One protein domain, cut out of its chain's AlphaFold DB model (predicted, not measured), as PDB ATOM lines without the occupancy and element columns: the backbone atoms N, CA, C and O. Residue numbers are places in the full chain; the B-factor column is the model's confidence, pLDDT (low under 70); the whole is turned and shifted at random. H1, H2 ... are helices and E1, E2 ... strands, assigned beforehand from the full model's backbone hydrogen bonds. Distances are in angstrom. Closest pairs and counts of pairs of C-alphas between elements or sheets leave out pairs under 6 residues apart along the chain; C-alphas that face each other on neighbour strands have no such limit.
ATOM      1  N   LEU A   4      33.535  77.503  91.199       95.69
ATOM      2  CA  LEU A   4      33.749  76.213  90.550       95.69
ATOM      3  C   LEU A   4      33.278  76.266  89.096       95.69
ATOM      4  O   LEU A   4      32.224  76.823  88.786       95.69
ATOM      5  N   VAL A   5      34.063  75.668  88.203       95.56
ATOM      6  CA  VAL A   5      33.701  75.544  86.792       95.56
ATOM      7  C   VAL A   5      32.452  74.674  86.658       95.56
ATOM      8  O   VAL A   5      32.432  73.523  87.090       95.56
ATOM      9  N   SER A   6      31.434  75.210  85.991       96.38
ATOM     10  CA  SER A   6      30.262  74.463  85.539       96.38
ATOM     11  C   SER A   6      29.909  74.852  84.106       96.38
ATOM     12  O   SER A   6      30.290  75.922  83.618       96.38
ATOM     13  N   LYS A   7      29.171  73.977  83.419       95.12
ATOM     14  CA  LYS A   7      28.687  74.235  82.057       95.12
ATOM     15  C   LYS A   7      27.823  75.494  82.028       95.12
ATOM     16  O   LYS A   7      28.011  76.355  81.175       95.12
ATOM     17  N   GLU A   8      26.898  75.598  82.972       96.31
ATOM     18  CA  GLU A   8      25.934  76.688  83.085       96.31
ATOM     19  C   GLU A   8      26.653  78.023  83.296       96.31
ATOM     20  O   GLU A   8      26.309  79.015  82.656       96.31
ATOM     21  N   LEU A   9      27.700  78.036  84.129       95.12
ATOM     22  CA  LEU A   9      28.488  79.236  84.392       95.12
ATOM     23  C   LEU A   9      29.279  79.681  83.158       95.12
ATOM     24  O   LEU A   9      29.270  80.864  82.826       95.12
ATOM     25  N   LEU A  10      29.930  78.753  82.451       94.94
ATOM     26  CA  LEU A  10      30.655  79.087  81.222       94.94
ATOM     27  C   LEU A  10      29.707  79.615  80.136       94.94
ATOM     28  O   LEU A  10      30.020  80.614  79.492       94.94
ATOM     29  N   LEU A  11      28.530  79.000  79.977       94.75
ATOM     30  CA  LEU A  11      27.502  79.484  79.052       94.75
ATOM     31  C   LEU A  11      26.993  80.878  79.435       94.75
ATOM     32  O   LEU A  11      26.793  81.712  78.556       94.75
ATOM     33  N   ALA A  12      26.805  81.147  80.728       94.44
ATOM     34  CA  ALA A  12      26.382  82.459  81.206       94.44
ATOM     35  C   ALA A  12      27.453  83.534  80.965       94.44
ATOM     36  O   ALA A  12      27.116  84.640  80.545       94.44
ATOM     37  N   ILE A  13      28.733  83.212  81.190       94.44
ATOM     38  CA  ILE A  13      29.844  84.146  80.972       94.44
ATOM     39  C   ILE A  13      29.977  84.497  79.489       94.44
ATOM     40  O   ILE A  13      30.033  85.675  79.161       94.44
ATOM     41  N   PHE A  14      29.995  83.501  78.599       94.62
ATOM     42  CA  PHE A  14      30.193  83.712  77.160       94.62
ATOM     43  C   PHE A  14      28.913  84.078  76.392       94.62
ATOM     44  O   PHE A  14      28.934  84.177  75.166       94.62
ATOM     45  N   ASN A  15      27.795  84.304  77.082       93.31
ATOM     46  CA  ASN A  15      26.587  84.831  76.456       93.31
ATOM     47  C   ASN A  15      26.849  86.259  75.957       93.31
ATOM     48  O   ASN A  15      27.146  87.135  76.760       93.31
ATOM     49  N   THR A  16      26.672  86.524  74.662       88.12
ATOM     50  CA  THR A  16      26.963  87.828  74.029       88.12
ATOM     51  C   THR A  16      26.203  89.016  74.630       88.12
ATOM     52  O   THR A  16      26.613  90.160  74.465       88.12
ATOM     53  N   LYS A  17      25.109  88.774  75.364       91.19
ATOM     54  CA  LYS A  17      24.367  89.816  76.094       91.19
ATOM     55  C   LYS A  17      24.929  90.099  77.491       91.19
ATOM     56  O   LYS A  17      24.580  91.110  78.095       91.19
ATOM     57  N   ALA A  18      25.751  89.206  78.036       88.56
ATOM     58  CA  ALA A  18      26.296  89.332  79.379       88.56
ATOM     59  C   ALA A  18      27.482  90.315  79.398       88.56
ATOM     60  O   ALA A  18      28.321  90.271  78.504       88.56
ATOM     61  N   PRO A  19      27.660  91.144  80.441       85.50
ATOM     62  CA  PRO A  19      28.792  92.079  80.522       85.50
ATOM     63  C   PRO A  19      30.190  91.428  80.527       85.50
ATOM     64  O   PRO A  19      31.190  92.122  80.343       85.50
ATOM     65  N   LEU A  20      30.275  90.118  80.787       87.62
ATOM     66  CA  LEU A  20      31.527  89.376  80.977       87.62
ATOM     67  C   LEU A  20      32.023  88.633  79.725       87.62
ATOM     68  O   LEU A  20      33.107  88.056  79.779       87.62
ATOM     69  N   HIS A  21      31.261  88.638  78.628       87.31
ATOM     70  CA  HIS A  21      31.529  87.781  77.465       87.31
ATOM     71  C   HIS A  21      32.770  88.166  76.663       87.31
ATOM     72  O   HIS A  21      33.361  87.322  75.990       87.31
ATOM     73  N   ASP A  22      33.150  89.440  76.718       87.69
ATOM     74  CA  ASP A  22      34.224  89.978  75.899       87.69
ATOM     75  C   ASP A  22      35.577  89.841  76.602       87.69
ATOM     76  O   ASP A  22      35.991  90.684  77.400       87.69
ATOM     77  N   GLY A  23      36.245  88.720  76.347       93.12
ATOM     78  CA  GLY A  23      37.581  88.427  76.851       93.12
ATOM     79  C   GLY A  23      37.769  86.949  77.156       93.12
ATOM     80  O   GLY A  23      37.025  86.088  76.687       93.12
ATOM     81  N   ALA A  24      38.793  86.649  77.949       96.69
ATOM     82  CA  ALA A  24      39.108  85.296  78.376       96.69
ATOM     83  C   ALA A  24      38.588  84.988  79.785       96.69
ATOM     84  O   ALA A  24      38.433  85.872  80.633       96.69
ATOM     85  N   VAL A  25      38.370  83.697  80.030       97.38
ATOM     86  CA  VAL A  25      38.120  83.126  81.354       97.38
ATOM     87  C   VAL A  25      39.383  82.399  81.794       97.38
ATOM     88  O   VAL A  25      39.923  81.591  81.041       97.38
ATOM     89  N   ILE A  26      39.850  82.686  83.007       96.44
ATOM     90  CA  ILE A  26      41.032  82.048  83.588       96.44
ATOM     91  C   ILE A  26      40.576  80.993  84.587       96.44
ATOM     92  O   ILE A  26      39.869  81.300  85.549       96.44
ATOM     93  N   ILE A  27      40.994  79.752  84.341       96.12
ATOM     94  CA  ILE A  27      40.682  78.586  85.166       96.12
ATOM     95  C   ILE A  27      41.989  78.056  85.741       96.12
ATOM     96  O   ILE A  27      42.937  77.795  85.002       96.12
ATOM     97  N   ASN A  28      42.048  77.887  87.058       93.69
ATOM     98  CA  ASN A  28      43.215  77.297  87.702       93.69
ATOM     99  C   ASN A  28      43.137  75.756  87.738       93.69
ATOM    100  O   ASN A  28      42.104  75.144  87.467       93.69
ATOM    101  N   ARG A  29      44.229  75.110  88.166       90.25
ATOM    102  CA  ARG A  29      44.324  73.638  88.272       90.25
ATOM    103  C   ARG A  29      43.305  72.992  89.223       90.25
ATOM    104  O   ARG A  29      43.131  71.780  89.172       90.25
ATOM    105  N   LYS A  30      42.655  73.768  90.098       92.38
ATOM    106  CA  LYS A  30      41.604  73.301  91.017       92.38
ATOM    107  C   LYS A  30      40.201  73.434  90.415       92.38
ATOM    108  O   LYS A  30      39.227  73.298  91.144       92.38
ATOM    109  N   MET A  31      40.094  73.692  89.107       93.19
ATOM    110  CA  MET A  31      38.823  73.906  88.404       93.19
ATOM    111  C   MET A  31      38.031  75.095  88.961       93.19
ATOM    112  O   MET A  31      36.802  75.072  89.011       93.19
ATOM    113  N   ILE A  32      38.748  76.141  89.375       96.31
ATOM    114  CA  ILE A  32      38.168  77.394  89.855       96.31
ATOM    115  C   ILE A  32      38.400  78.480  88.807       96.31
ATOM    116  O   ILE A  32      39.532  78.693  88.364       96.31
ATOM    117  N   ILE A  33      37.330  79.187  88.447       96.38
ATOM    118  CA  ILE A  33      37.376  80.407  87.646       96.38
ATOM    119  C   ILE A  33      37.842  81.556  88.538       96.38
ATOM    120  O   ILE A  33      37.084  82.035  89.384       96.38
ATOM    121  N   THR A  34      39.069  82.026  88.322       96.12
ATOM    122  CA  THR A  34      39.632  83.154  89.080       96.12
ATOM    123  C   THR A  34      39.201  84.491  88.484       96.12
ATOM    124  O   THR A  34      38.913  85.458  89.198       96.12
ATOM    125  N   ASN A  35      39.096  84.558  87.155       95.19
ATOM    126  CA  ASN A  35      38.788  85.782  86.426       95.19
ATOM    127  C   ASN A  35      37.975  85.487  85.157       95.19
ATOM    128  O   ASN A  35      38.097  84.421  84.555       95.19
ATOM    129  N   ALA A  36      37.178  86.468  84.746       95.19
ATOM    130  CA  ALA A  36      36.462  86.516  83.475       95.19
ATOM    131  C   ALA A  36      36.687  87.896  82.841       95.19
ATOM    132  O   ALA A  36      37.109  88.824  83.539       95.19
ATOM    133  N   ARG A  37      36.393  88.037  81.541       94.31
ATOM    134  CA  ARG A  37      36.613  89.277  80.776       94.31
ATOM    135  C   ARG A  37      38.088  89.719  80.750       94.31
ATOM    136  O   ARG A  37      38.407  90.906  80.750       94.31
ATOM    137  N   CYS A  38      39.014  88.762  80.779       94.69
ATOM    138  CA  CYS A  38      40.442  89.060  80.772       94.69
ATOM    139  C   CYS A  38      40.910  89.466  79.375       94.69
ATOM    140  O   CYS A  38      40.724  88.719  78.413       94.69
ATOM    141  N   ILE A  39      41.578  90.616  79.282       95.44
ATOM    142  CA  ILE A  39      42.293  91.024  78.073       95.44
ATOM    143  C   ILE A  39      43.633  90.291  78.058       95.44
ATOM    144  O   ILE A  39      44.431  90.415  78.986       95.44
ATOM    145  N   LEU A  40      43.866  89.517  77.003       96.69
ATOM    146  CA  LEU A  40      45.095  88.751  76.824       96.69
ATOM    147  C   LEU A  40      46.046  89.459  75.853       96.69
ATOM    148  O   LEU A  40      45.590  90.187  74.965       96.69
ATOM    149  N   PRO A  41      47.367  89.236  75.974       96.38
ATOM    150  CA  PRO A  41      48.315  89.694  74.970       96.38
ATOM    151  C   PRO A  41      48.013  89.035  73.619       96.38
ATOM    152  O   PRO A  41      47.764  87.836  73.540       96.38
ATOM    153  N   LEU A  42      48.060  89.821  72.546       97.06
ATOM    154  CA  LEU A  42      47.867  89.310  71.193       97.06
ATOM    155  C   LEU A  42      49.207  88.909  70.581       97.06
ATOM    156  O   LEU A  42      50.156  89.693  70.614       97.06
ATOM    157  N   SER A  43      49.247  87.745  69.940       96.81
ATOM    158  CA  SER A  43      50.373  87.361  69.090       96.81
ATOM    159  C   SER A  43      50.503  88.321  67.899       96.81
ATOM    160  O   SER A  43      49.512  88.859  67.366       96.81
ATOM    161  N   THR A  44      51.745  88.533  67.467       94.94
ATOM    162  CA  THR A  44      52.078  89.223  66.213       94.94
ATOM    163  C   THR A  44      51.745  88.363  64.994       94.94
ATOM    164  O   THR A  44      51.511  88.912  63.916       94.94
ATOM    165  N   THR A  45      51.628  87.043  65.170       93.56
ATOM    166  CA  THR A  45      51.194  86.098  64.139       93.56
ATOM    167  C   THR A  45      49.749  86.386  63.742       93.56
ATOM    168  O   THR A  45      48.827  86.330  64.558       93.56
ATOM    169  N   ARG A  46      49.532  86.717  62.465       92.00
ATOM    170  CA  ARG A  46      48.199  87.040  61.915       92.00
ATOM    171  C   ARG A  46      47.603  85.930  61.054       92.00
ATOM    172  O   ARG A  46      46.422  86.001  60.720       92.00
ATOM    173  N   ARG A  47      48.407  84.943  60.661       91.31
ATOM    174  CA  ARG A  47      48.030  83.908  59.700       91.31
ATOM    175  C   ARG A  47      48.781  82.615  59.992       91.31
ATOM    176  O   ARG A  47      49.963  82.671  60.308       91.31
ATOM    177  N   ILE A  48      48.098  81.483  59.853       88.44
ATOM    178  CA  ILE A  48      48.682  80.135  59.896       88.44
ATOM    179  C   ILE A  48      48.057  79.335  58.753       88.44
ATOM    180  O   ILE A  48      46.834  79.346  58.612       88.44
ATOM    181  N   ASN A  49      48.878  78.658  57.942       85.06
ATOM    182  CA  ASN A  49      48.437  77.845  56.795       85.06
ATOM    183  C   ASN A  49      47.412  78.579  55.909       85.06
ATOM    184  O   ASN A  49      46.306  78.096  55.680       85.06
ATOM    185  N   ASP A  50      47.749  79.810  55.521       85.69
ATOM    186  CA  ASP A  50      46.913  80.717  54.721       85.69
ATOM    187  C   ASP A  50      45.577  81.177  55.320       85.69
ATOM    188  O   ASP A  50      44.887  82.006  54.726       85.69
ATOM    189  N   ARG A  51      45.249  80.764  56.547       87.06
ATOM    190  CA  ARG A  51      44.053  81.219  57.265       87.06
ATOM    191  C   ARG A  51      44.360  82.422  58.146       87.06
ATOM    192  O   ARG A  51      45.283  82.385  58.959       87.06
ATOM    193  N   LEU A  52      43.572  83.487  57.993       91.38
ATOM    194  CA  LEU A  52      43.605  84.656  58.875       91.38
ATOM    195  C   LEU A  52      43.136  84.271  60.281       91.38
ATOM    196  O   LEU A  52      42.122  83.599  60.449       91.38
ATOM    197  N   LEU A  53      43.874  84.719  61.294       92.75
ATOM    198  CA  LEU A  53      43.536  84.471  62.691       92.75
ATOM    199  C   LEU A  53      42.685  85.613  63.251       92.75
ATOM    200  O   LEU A  53      43.123  86.766  63.294       92.75
ATOM    201  N   GLY A  54      41.499  85.270  63.755       93.88
ATOM    202  CA  GLY A  54      40.662  86.191  64.527       93.88
ATOM    203  C   GLY A  54      41.310  86.621  65.853       93.88
ATOM    204  O   GLY A  54      42.292  86.035  66.318       93.88
ATOM    205  N   THR A  55      40.736  87.631  66.507       94.75
ATOM    206  CA  THR A  55      41.270  88.203  67.758       94.75
ATOM    207  C   THR A  55      41.382  87.173  68.883       94.75
ATOM    208  O   THR A  55      42.419  87.128  69.540       94.75
ATOM    209  N   ARG A  56      40.394  86.278  69.049       96.12
ATOM    210  CA  ARG A  56      40.446  85.186  70.044       96.12
ATOM    211  C   ARG A  56      41.600  84.212  69.804       96.12
ATOM    212  O   ARG A  56      42.280  83.823  70.748       96.12
ATOM    213  N   HIS A  57      41.860  83.864  68.544       96.94
ATOM    214  CA  HIS A  57      42.976  82.986  68.183       96.94
ATOM    215  C   HIS A  57      44.315  83.640  68.516       96.94
ATOM    216  O   HIS A  57      45.167  83.028  69.153       96.94
ATOM    217  N   ARG A  58      44.468  84.916  68.151       96.88
ATOM    218  CA  ARG A  58      45.678  85.690  68.445       96.88
ATOM    219  C   ARG A  58      45.891  85.904  69.941       96.88
ATOM    220  O   ARG A  58      47.036  85.912  70.374       96.88
ATOM    221  N   ALA A  59      44.817  86.074  70.707       97.50
ATOM    222  CA  ALA A  59      44.842  86.196  72.161       97.50
ATOM    223  C   ALA A  59      45.300  84.901  72.840       97.50
ATOM    224  O   ALA A  59      46.191  84.932  73.686       97.50
ATOM    225  N   GLY A  60      44.732  83.755  72.447       97.25
ATOM    226  CA  GLY A  60      45.168  82.466  72.980       97.25
ATOM    227  C   GLY A  60      46.617  82.168  72.612       97.25
ATOM    228  O   GLY A  60      47.414  81.858  73.492       97.25
ATOM    229  N   LEU A  61      46.989  82.373  71.347       97.31
ATOM    230  CA  LEU A  61      48.366  82.198  70.895       97.31
ATOM    231  C   LEU A  61      49.334  83.102  71.676       97.31
ATOM    232  O   LEU A  61      50.272  82.601  72.289       97.31
ATOM    233  N   GLY A  62      49.043  84.403  71.749       97.69
ATOM    234  CA  GLY A  62      49.896  85.390  72.414       97.69
ATOM    235  C   GLY A  62      50.047  85.180  73.918       97.69
ATOM    236  O   GLY A  62      51.091  85.513  74.479       97.69
ATOM    237  N   LEU A  63      49.040  84.608  74.588       97.75
ATOM    238  CA  LEU A  63      49.182  84.192  75.982       97.75
ATOM    239  C   LEU A  63      50.152  83.010  76.097       97.75
ATOM    240  O   LEU A  63      51.093  83.061  76.885       97.75
ATOM    241  N   THR A  64      49.952  81.976  75.283       97.44
ATOM    242  CA  THR A  64      50.738  80.731  75.351       97.44
ATOM    243  C   THR A  64      52.172  80.859  74.838       97.44
ATOM    244  O   THR A  64      52.994  79.992  75.106       97.44
ATOM    245  N   GLU A  65      52.492  81.932  74.114       97.06
ATOM    246  CA  GLU A  65      53.870  82.319  73.781       97.06
ATOM    247  C   GLU A  65      54.651  82.799  75.017       97.06
ATOM    248  O   GLU A  65      55.878  82.748  75.032       97.06
ATOM    249  N   LYS A  66      53.953  83.301  76.046       96.25
ATOM    250  CA  LYS A  66      54.564  83.956  77.213       96.25
ATOM    251  C   LYS A  66      54.520  83.120  78.481       96.25
ATOM    252  O   LYS A  66      55.356  83.317  79.358       96.25
ATOM    253  N   ILE A  67      53.521  82.253  78.607       95.00
ATOM    254  CA  ILE A  67      53.315  81.431  79.796       95.00
ATOM    255  C   ILE A  67      52.983  79.993  79.415       95.00
ATOM    256  O   ILE A  67      52.453  79.726  78.338       95.00
ATOM    257  N   ASP A  68      53.244  79.082  80.348       92.81
ATOM    258  CA  ASP A  68      52.764  77.708  80.261       92.81
ATOM    259  C   ASP A  68      51.267  77.671  80.586       92.81
ATOM    260  O   ASP A  68      50.852  77.797  81.742       92.81
ATOM    261  N   ALA A  69      50.453  77.610  79.537       94.38
ATOM    262  CA  ALA A  69      49.009  77.511  79.628       94.38
ATOM    263  C   ALA A  69      48.448  76.750  78.424       94.38
ATOM    264  O   ALA A  69      48.959  76.850  77.305       94.38
ATOM    265  N   VAL A  70      47.334  76.059  78.649       96.50
ATOM    266  CA  VAL A  70      46.472  75.525  77.593       96.50
ATOM    267  C   VAL A  70      45.298  76.479  77.406       96.50
ATOM    268  O   VAL A  70      44.548  76.733  78.350       96.50
ATOM    269  N   VAL A  71      45.111  76.996  76.192       97.25
ATOM    270  CA  VAL A  71      43.993  77.892  75.867       97.25
ATOM    271  C   VAL A  71      43.088  77.237  74.837       97.25
ATOM    272  O   VAL A  71      43.520  76.915  73.735       97.25
ATOM    273  N   ILE A  72      41.814  77.078  75.186       97.00
ATOM    274  CA  ILE A  72      40.775  76.569  74.288       97.00
ATOM    275  C   ILE A  72      40.070  77.764  73.651       97.00
ATOM    276  O   ILE A  72      39.680  78.708  74.339       97.00
ATOM    277  N   ILE A  73      39.898  77.722  72.335       96.88
ATOM    278  CA  ILE A  73      39.310  78.800  71.545       96.88
ATOM    279  C   ILE A  73      38.155  78.226  70.731       96.88
ATOM    280  O   ILE A  73      38.314  77.212  70.054       96.88
ATOM    281  N   VAL A  74      37.007  78.903  70.761       95.50
ATOM    282  CA  VAL A  74      35.875  78.623  69.872       95.50
ATOM    283  C   VAL A  74      35.708  79.807  68.925       95.50
ATOM    284  O   VAL A  74      35.588  80.959  69.358       95.50
ATOM    285  N   SER A  75      35.744  79.527  67.625       92.38
ATOM    286  CA  SER A  75      35.518  80.524  66.579       92.38
ATOM    287  C   SER A  75      34.088  81.056  66.646       92.38
ATOM    288  O   SER A  75      33.144  80.270  66.642       92.38
ATOM    289  N   GLU A  76      33.917  82.380  66.663       88.69
ATOM    290  CA  GLU A  76      32.580  82.991  66.574       88.69
ATOM    291  C   GLU A  76      31.929  82.753  65.217       88.69
ATOM    292  O   GLU A  76      30.723  82.572  65.123       88.69
ATOM    293  N   GLU A  77      32.748  82.761  64.170       88.38
ATOM    294  CA  GLU A  77      32.286  82.726  62.788       88.38
ATOM    295  C   GLU A  77      31.892  81.310  62.367       88.38
ATOM    296  O   GLU A  77      30.954  81.120  61.599       88.38
ATOM    297  N   THR A  78      32.622  80.305  62.856       91.25
ATOM    298  CA  THR A  78      32.519  78.928  62.351       91.25
ATOM    299  C   THR A  78      32.174  77.898  63.418       91.25
ATOM    300  O   THR A  78      31.924  76.744  63.081       91.25
ATOM    301  N   GLY A  79      32.224  78.256  64.705       92.19
ATOM    302  CA  GLY A  79      32.091  77.303  65.811       92.19
ATOM    303  C   GLY A  79      33.246  76.298  65.925       92.19
ATOM    304  O   GLY A  79      33.225  75.441  66.806       92.19
ATOM    305  N   ALA A  80      34.262  76.388  65.057       94.31
ATOM    306  CA  ALA A  80      35.413  75.496  65.086       94.31
ATOM    307  C   ALA A  80      36.193  75.650  66.396       94.31
ATOM    308  O   ALA A  80      36.389  76.768  66.888       94.31
ATOM    309  N   ILE A  81      36.660  74.520  66.928       96.94
ATOM    310  CA  ILE A  81      37.447  74.467  68.156       96.94
ATOM    311  C   ILE A  81      38.931  74.437  67.795       96.94
ATOM    312  O   ILE A  81      39.361  73.684  66.916       96.94
ATOM    313  N   SER A  82      39.708  75.248  68.502       96.44
ATOM    314  CA  SER A  82      41.162  75.308  68.405       96.44
ATOM    315  C   SER A  82      41.778  75.267  69.804       96.44
ATOM    316  O   SER A  82      41.158  75.713  70.772       96.44
ATOM    317  N   ILE A  83      43.006  74.767  69.921       97.25
ATOM    318  CA  ILE A  83      43.793  74.802  71.158       97.25
ATOM    319  C   ILE A  83      45.130  75.487  70.885       97.25
ATOM    320  O   ILE A  83      45.831  75.133  69.939       97.25
ATOM    321  N   ALA A  84      45.487  76.449  71.734       96.88
ATOM    322  CA  ALA A  84      46.826  77.017  71.789       96.88
ATOM    323  C   ALA A  84      47.592  76.469  73.004       96.88
ATOM    324  O   ALA A  84      47.032  76.391  74.100       96.88
ATOM    325  N   GLN A  85      48.861  76.104  72.816       96.81
ATOM    326  CA  GLN A  85      49.789  75.739  73.894       96.81
ATOM    327  C   GLN A  85      51.236  75.951  73.428       96.81
ATOM    328  O   GLN A  85      51.597  75.548  72.320       96.81
ATOM    329  N   GLY A  86      52.069  76.570  74.271       95.06
ATOM    330  CA  GLY A  86      53.495  76.782  73.996       95.06
ATOM    331  C   GLY A  86      53.777  77.488  72.665       95.06
ATOM    332  O   GLY A  86      54.670  77.064  71.935       95.06
ATOM    333  N   GLY A  87      52.971  78.491  72.305       94.81
ATOM    334  CA  GLY A  87      53.116  79.234  71.048       94.81
ATOM    335  C   GLY A  87      52.703  78.470  69.783       94.81
ATOM    336  O   GLY A  87      52.946  78.952  68.682       94.81
ATOM    337  N   ASN A  88      52.060  77.306  69.910       94.44
ATOM    338  CA  ASN A  88      51.503  76.553  68.785       94.44
ATOM    339  C   ASN A  88      49.977  76.613  68.808       94.44
ATOM    340  O   ASN A  88      49.379  76.559  69.882       94.44
ATOM    341  N   LEU A  89      49.349  76.684  67.629       95.69
ATOM    342  CA  LEU A  89      47.894  76.685  67.470       95.69
ATOM    343  C   LEU A  89      47.443  75.470  66.655       95.69
ATOM    344  O   LEU A  89      47.693  75.383  65.455       95.69
ATOM    345  N   GLU A  90      46.727  74.564  67.308       94.75
ATOM    346  CA  GLU A  90      46.083  73.407  66.697       94.75
ATOM    347  C   GLU A  90      44.625  73.764  66.378       94.75
ATOM    348  O   GLU A  90      43.851  74.097  67.277       94.75
ATOM    349  N   MET A  91      44.253  73.762  65.097       93.56
ATOM    350  CA  MET A  91      42.946  74.234  64.622       93.56
ATOM    351  C   MET A  91      42.082  73.090  64.096       93.56
ATOM    352  O   MET A  91      42.588  72.168  63.465       93.56
ATOM    353  N   GLY A  92      40.760  73.224  64.243       92.88
ATOM    354  CA  GLY A  92      39.802  72.289  63.647       92.88
ATOM    355  C   GLY A  92      39.671  70.983  64.426       92.88
ATOM    356  O   GLY A  92      39.441  69.931  63.833       92.88
ATOM    357  N   ILE A  93      39.817  71.050  65.749       95.75
ATOM    358  CA  ILE A  93      39.674  69.892  66.628       95.75
ATOM    359  C   ILE A  93      38.211  69.449  66.619       95.75
ATOM    360  O   ILE A  93      37.297  70.247  66.852       95.75
ATOM    361  N   ALA A  94      37.987  68.162  66.360       95.50
ATOM    362  CA  ALA A  94      36.652  67.587  66.381       95.50
ATOM    363  C   ALA A  94      36.047  67.681  67.798       95.50
ATOM    364  O   ALA A  94      36.726  67.335  68.771       95.50
ATOM    365  N   PRO A  95      34.762  68.059  67.951       93.31
ATOM    366  CA  PRO A  95      34.109  68.117  69.261       93.31
ATOM    367  C   PRO A  95      34.152  66.796  70.034       93.31
ATOM    368  O   PRO A  95      34.172  66.798  71.260       93.31
ATOM    369  N   THR A  96      34.192  65.663  69.331       95.19
ATOM    370  CA  THR A  96      34.325  64.330  69.933       95.19
ATOM    371  C   THR A  96      35.717  64.072  70.506       95.19
ATOM    372  O   THR A  96      35.833  63.386  71.515       95.19
ATOM    373  N   ALA A  97      36.762  64.649  69.908       94.25
ATOM    374  CA  ALA A  97      38.154  64.456  70.312       94.25
ATOM    375  C   ALA A  97      38.614  65.440  71.401       94.25
ATOM    376  O   ALA A  97      39.621  65.207  72.065       94.25
ATOM    377  N   ILE A  98      37.886  66.543  71.615       93.88
ATOM    378  CA  ILE A  98      38.349  67.655  72.459       93.88
ATOM    379  C   ILE A  98      38.691  67.232  73.892       93.88
ATOM    380  O   ILE A  98      39.648  67.731  74.479       93.88
ATOM    381  N   LYS A  99      37.930  66.288  74.455       92.88
ATOM    382  CA  LYS A  99      38.141  65.788  75.815       92.88
ATOM    383  C   LYS A  99      39.493  65.091  75.942       92.88
ATOM    384  O   LYS A  99      40.204  65.320  76.919       92.88
ATOM    385  N   ASP A 100      39.843  64.267  74.963       94.38
ATOM    386  CA  ASP A 100      41.091  63.510  74.969       94.38
ATOM    387  C   ASP A 100      42.280  64.441  74.742       94.38
ATOM    388  O   ASP A 100      43.237  64.397  75.515       94.38
ATOM    389  N   VAL A 101      42.156  65.377  73.794       93.94
ATOM    390  CA  VAL A 101      43.191  66.386  73.529       93.94
ATOM    391  C   VAL A 101      43.450  67.246  74.769       93.94
ATOM    392  O   VAL A 101      44.596  67.414  75.168       93.94
ATOM    393  N   ILE A 102      42.414  67.756  75.445       91.56
ATOM    394  CA  ILE A 102      42.596  68.546  76.678       91.56
ATOM    395  C   ILE A 102      43.301  67.717  77.757       91.56
ATOM    396  O   ILE A 102      44.233  68.201  78.401       91.56
ATOM    397  N   ASN A 103      42.881  66.466  77.954       91.81
ATOM    398  CA  ASN A 103      43.495  65.585  78.944       91.81
ATOM    399  C   ASN A 103      44.972  65.321  78.641       91.81
ATOM    400  O   ASN A 103      45.774  65.253  79.570       91.81
ATOM    401  N   GLU A 104      45.340  65.173  77.370       92.75
ATOM    402  CA  GLU A 104      46.726  65.019  76.942       92.75
ATOM    403  C   GLU A 104      47.544  66.287  77.226       92.75
ATOM    404  O   GLU A 104      48.564  66.218  77.917       92.75
ATOM    405  N   LYS A 105      47.063  67.456  76.783       90.44
ATOM    406  CA  LYS A 105      47.766  68.744  76.931       90.44
ATOM    407  C   LYS A 105      47.954  69.140  78.402       90.44
ATOM    408  O   LYS A 105      48.984  69.700  78.754       90.44
ATOM    409  N   LEU A 106      46.998  68.809  79.278       87.00
ATOM    410  CA  LEU A 106      47.102  69.057  80.725       87.00
ATOM    411  C   LEU A 106      47.981  68.030  81.460       87.00
ATOM    412  O   LEU A 106      48.501  68.319  82.542       87.00
ATOM    413  N   LYS A 107      48.137  66.814  80.917       84.62
ATOM    414  CA  LYS A 107      49.057  65.798  81.455       84.62
ATOM    415  C   LYS A 107      50.501  66.083  81.060       84.62
ATOM    416  O   LYS A 107      51.378  65.897  81.899       84.62
ATOM    417  N   SER A 108      50.750  66.547  79.836       68.06
ATOM    418  CA  SER A 108      52.103  66.833  79.342       68.06
ATOM    419  C   SER A 108      52.810  67.942  80.140       68.06
ATOM    420  O   SER A 108      54.029  67.897  80.297       68.06
ATOM    421  N   GLU A 109      52.059  68.863  80.756       58.34
ATOM    422  CA  GLU A 109      52.596  69.836  81.720       58.34
ATOM    423  C   GLU A 109      53.151  69.180  82.999       58.34
ATOM    424  O   GLU A 109      54.107  69.680  83.587       58.34
ATOM    425  N   LYS A 110      52.590  68.045  83.451       55.06
ATOM    426  CA  LYS A 110      53.067  67.367  84.671       55.06
ATOM    427  C   LYS A 110      54.441  66.728  84.476       55.06
ATOM    428  O   LYS A 110      55.222  66.703  85.423       55.06
ATOM    429  N   SER A 111      54.739  66.237  83.274       52.41
ATOM    430  CA  SER A 111      56.011  65.567  82.982       52.41
ATOM    431  C   SER A 111      57.183  66.552  82.923       52.41
ATOM    432  O   SER A 111      58.246  66.251  83.452       52.41
ATOM    433  N   LYS A 112      56.980  67.767  82.394       49.44
ATOM    434  CA  LYS A 112      58.049  68.782  82.294       49.44
ATOM    435  C   LYS A 112      58.491  69.372  83.637       49.44
ATOM    436  O   LYS A 112      59.605  69.867  83.740       49.44
ATOM    437  N   VAL A 113      57.644  69.334  84.668       52.56
ATOM    438  CA  VAL A 113      57.992  69.830  86.017       52.56
ATOM    439  C   VAL A 113      58.745  68.771  86.836       52.56
ATOM    440  O   VAL A 113      59.463  69.117  87.772       52.56
ATOM    441  N   ALA A 114      58.611  67.487  86.492       52.25
ATOM    442  CA  ALA A 114      59.284  66.391  87.189       52.25
ATOM    443  C   ALA A 114      60.754  66.199  86.767       52.25
ATOM    444  O   ALA A 114      61.514  65.607  87.523       52.25
ATOM    445  N   GLU A 115      61.162  66.714  85.602       48.00
ATOM    446  CA  GLU A 115      62.527  66.569  85.060       48.00
ATOM    447  C   GLU A 115      63.483  67.717  85.439       48.00
ATOM    448  O   GLU A 115      64.666  67.660  85.118       48.00
ATOM    449  N   THR A 116      63.006  68.743  86.155       44.59
ATOM    450  CA  THR A 116      63.820  69.914  86.551       44.59
ATOM    451  C   THR A 116      64.093  69.978  88.058       44.59
ATOM    452  O   THR A 116      64.307  71.064  88.602       44.59
TER     453      THR A 116
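AT A GLANCE: This is residues 4 to 116 of the 117 residues of the protein "Cyclic di-AMP synthase CdaA" of bioreactor metagenome (UniProt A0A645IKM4). A small sheet of E3, E4 and E5 is the core, covered by H2 on one face and by the first part of the long last helix H3 on the other. Off to one side is a smaller part, the hairpin of E1 and E2 with H1 loosely beside it, and residues 110 to 116 stick out at the end of H3. The printed part has 113 residues with three named helices and five named strands, in the order H1 E1 E2 H2 E3 E4 E5 H3; the class is mixed, and both sheets, E1 - E2 and E3 - E4 - E5, are antiparallel. The whole is compact, with a radius of gyration of the C-alphas of 14.2 A and spans of 45 by 38 by 29 A.

HOW THE PARTS SIT: Begin with H1, residues 7 to 13, and E2, residues 32 to 38: their closest C-alphas, of Ile 13 and Ala 36, are 7.5 A apart. E2 forms a hairpin with E1, residues 24 to 27; look there for N 26 and O 35 at 2.9 A. E1 is near E3, residues 70 to 74, with 7 pairs of C-alphas within 10 A. E3, E4, residues 81 to 85, and E5, residues 88 to 93, form a meander, each strand the antiparallel neighbour of the one before; find N 73 and O 82 at 2.8 A, and N 90 and O 83 at 2.8 A. H2, residues 55 to 64, is on this sheet at a height of 7.9 A, over E4 and only just over E3, where 3 of its C-alphas fall; the closest C-alphas of H2 and E3, of Gly 60 and Val 71, are 5.5 A apart. H3, residues 98 to 114, is on the opposite face at a height of 10.3 A, over E4 and along the strands, at 3 degrees to E4 on the local plane: three layers, with helices on both faces. The closest C-alphas of H3 and E3 are those of Val 70 and Lys 105, 6.9 A. Every O i to N i+4 pair is within hydrogen-bond range in H1 and H2, and 7 of 13 are in H3.

IN THESE COORDINATES: Find C-alpha 7 at (28.687, 74.235, 82.057), where H1 begins. E1 comes next, then E2, 15.0 A long. H2 starts at C-alpha 55, (41.270, 88.203, 67.758), and covers 14.3 A; E3, E4 and E5 measure 13.5, 13.7 and 13.7 A. H3 runs 25.6 A to C-alpha 114 at (59.284, 66.391, 87.189).

THE WHOLE: The C-alphas farthest apart, of Lys 17 and Glu 115, are 45.6 A from each other. The printed part has no cut. The link from E2 to H2, residues 39 to 54, is long; within it residues 47 to 48 pair antiparallel with 51 to 52. The mean pLDDT of the printed part is 90.6, and residues 108 to 116 are under 70.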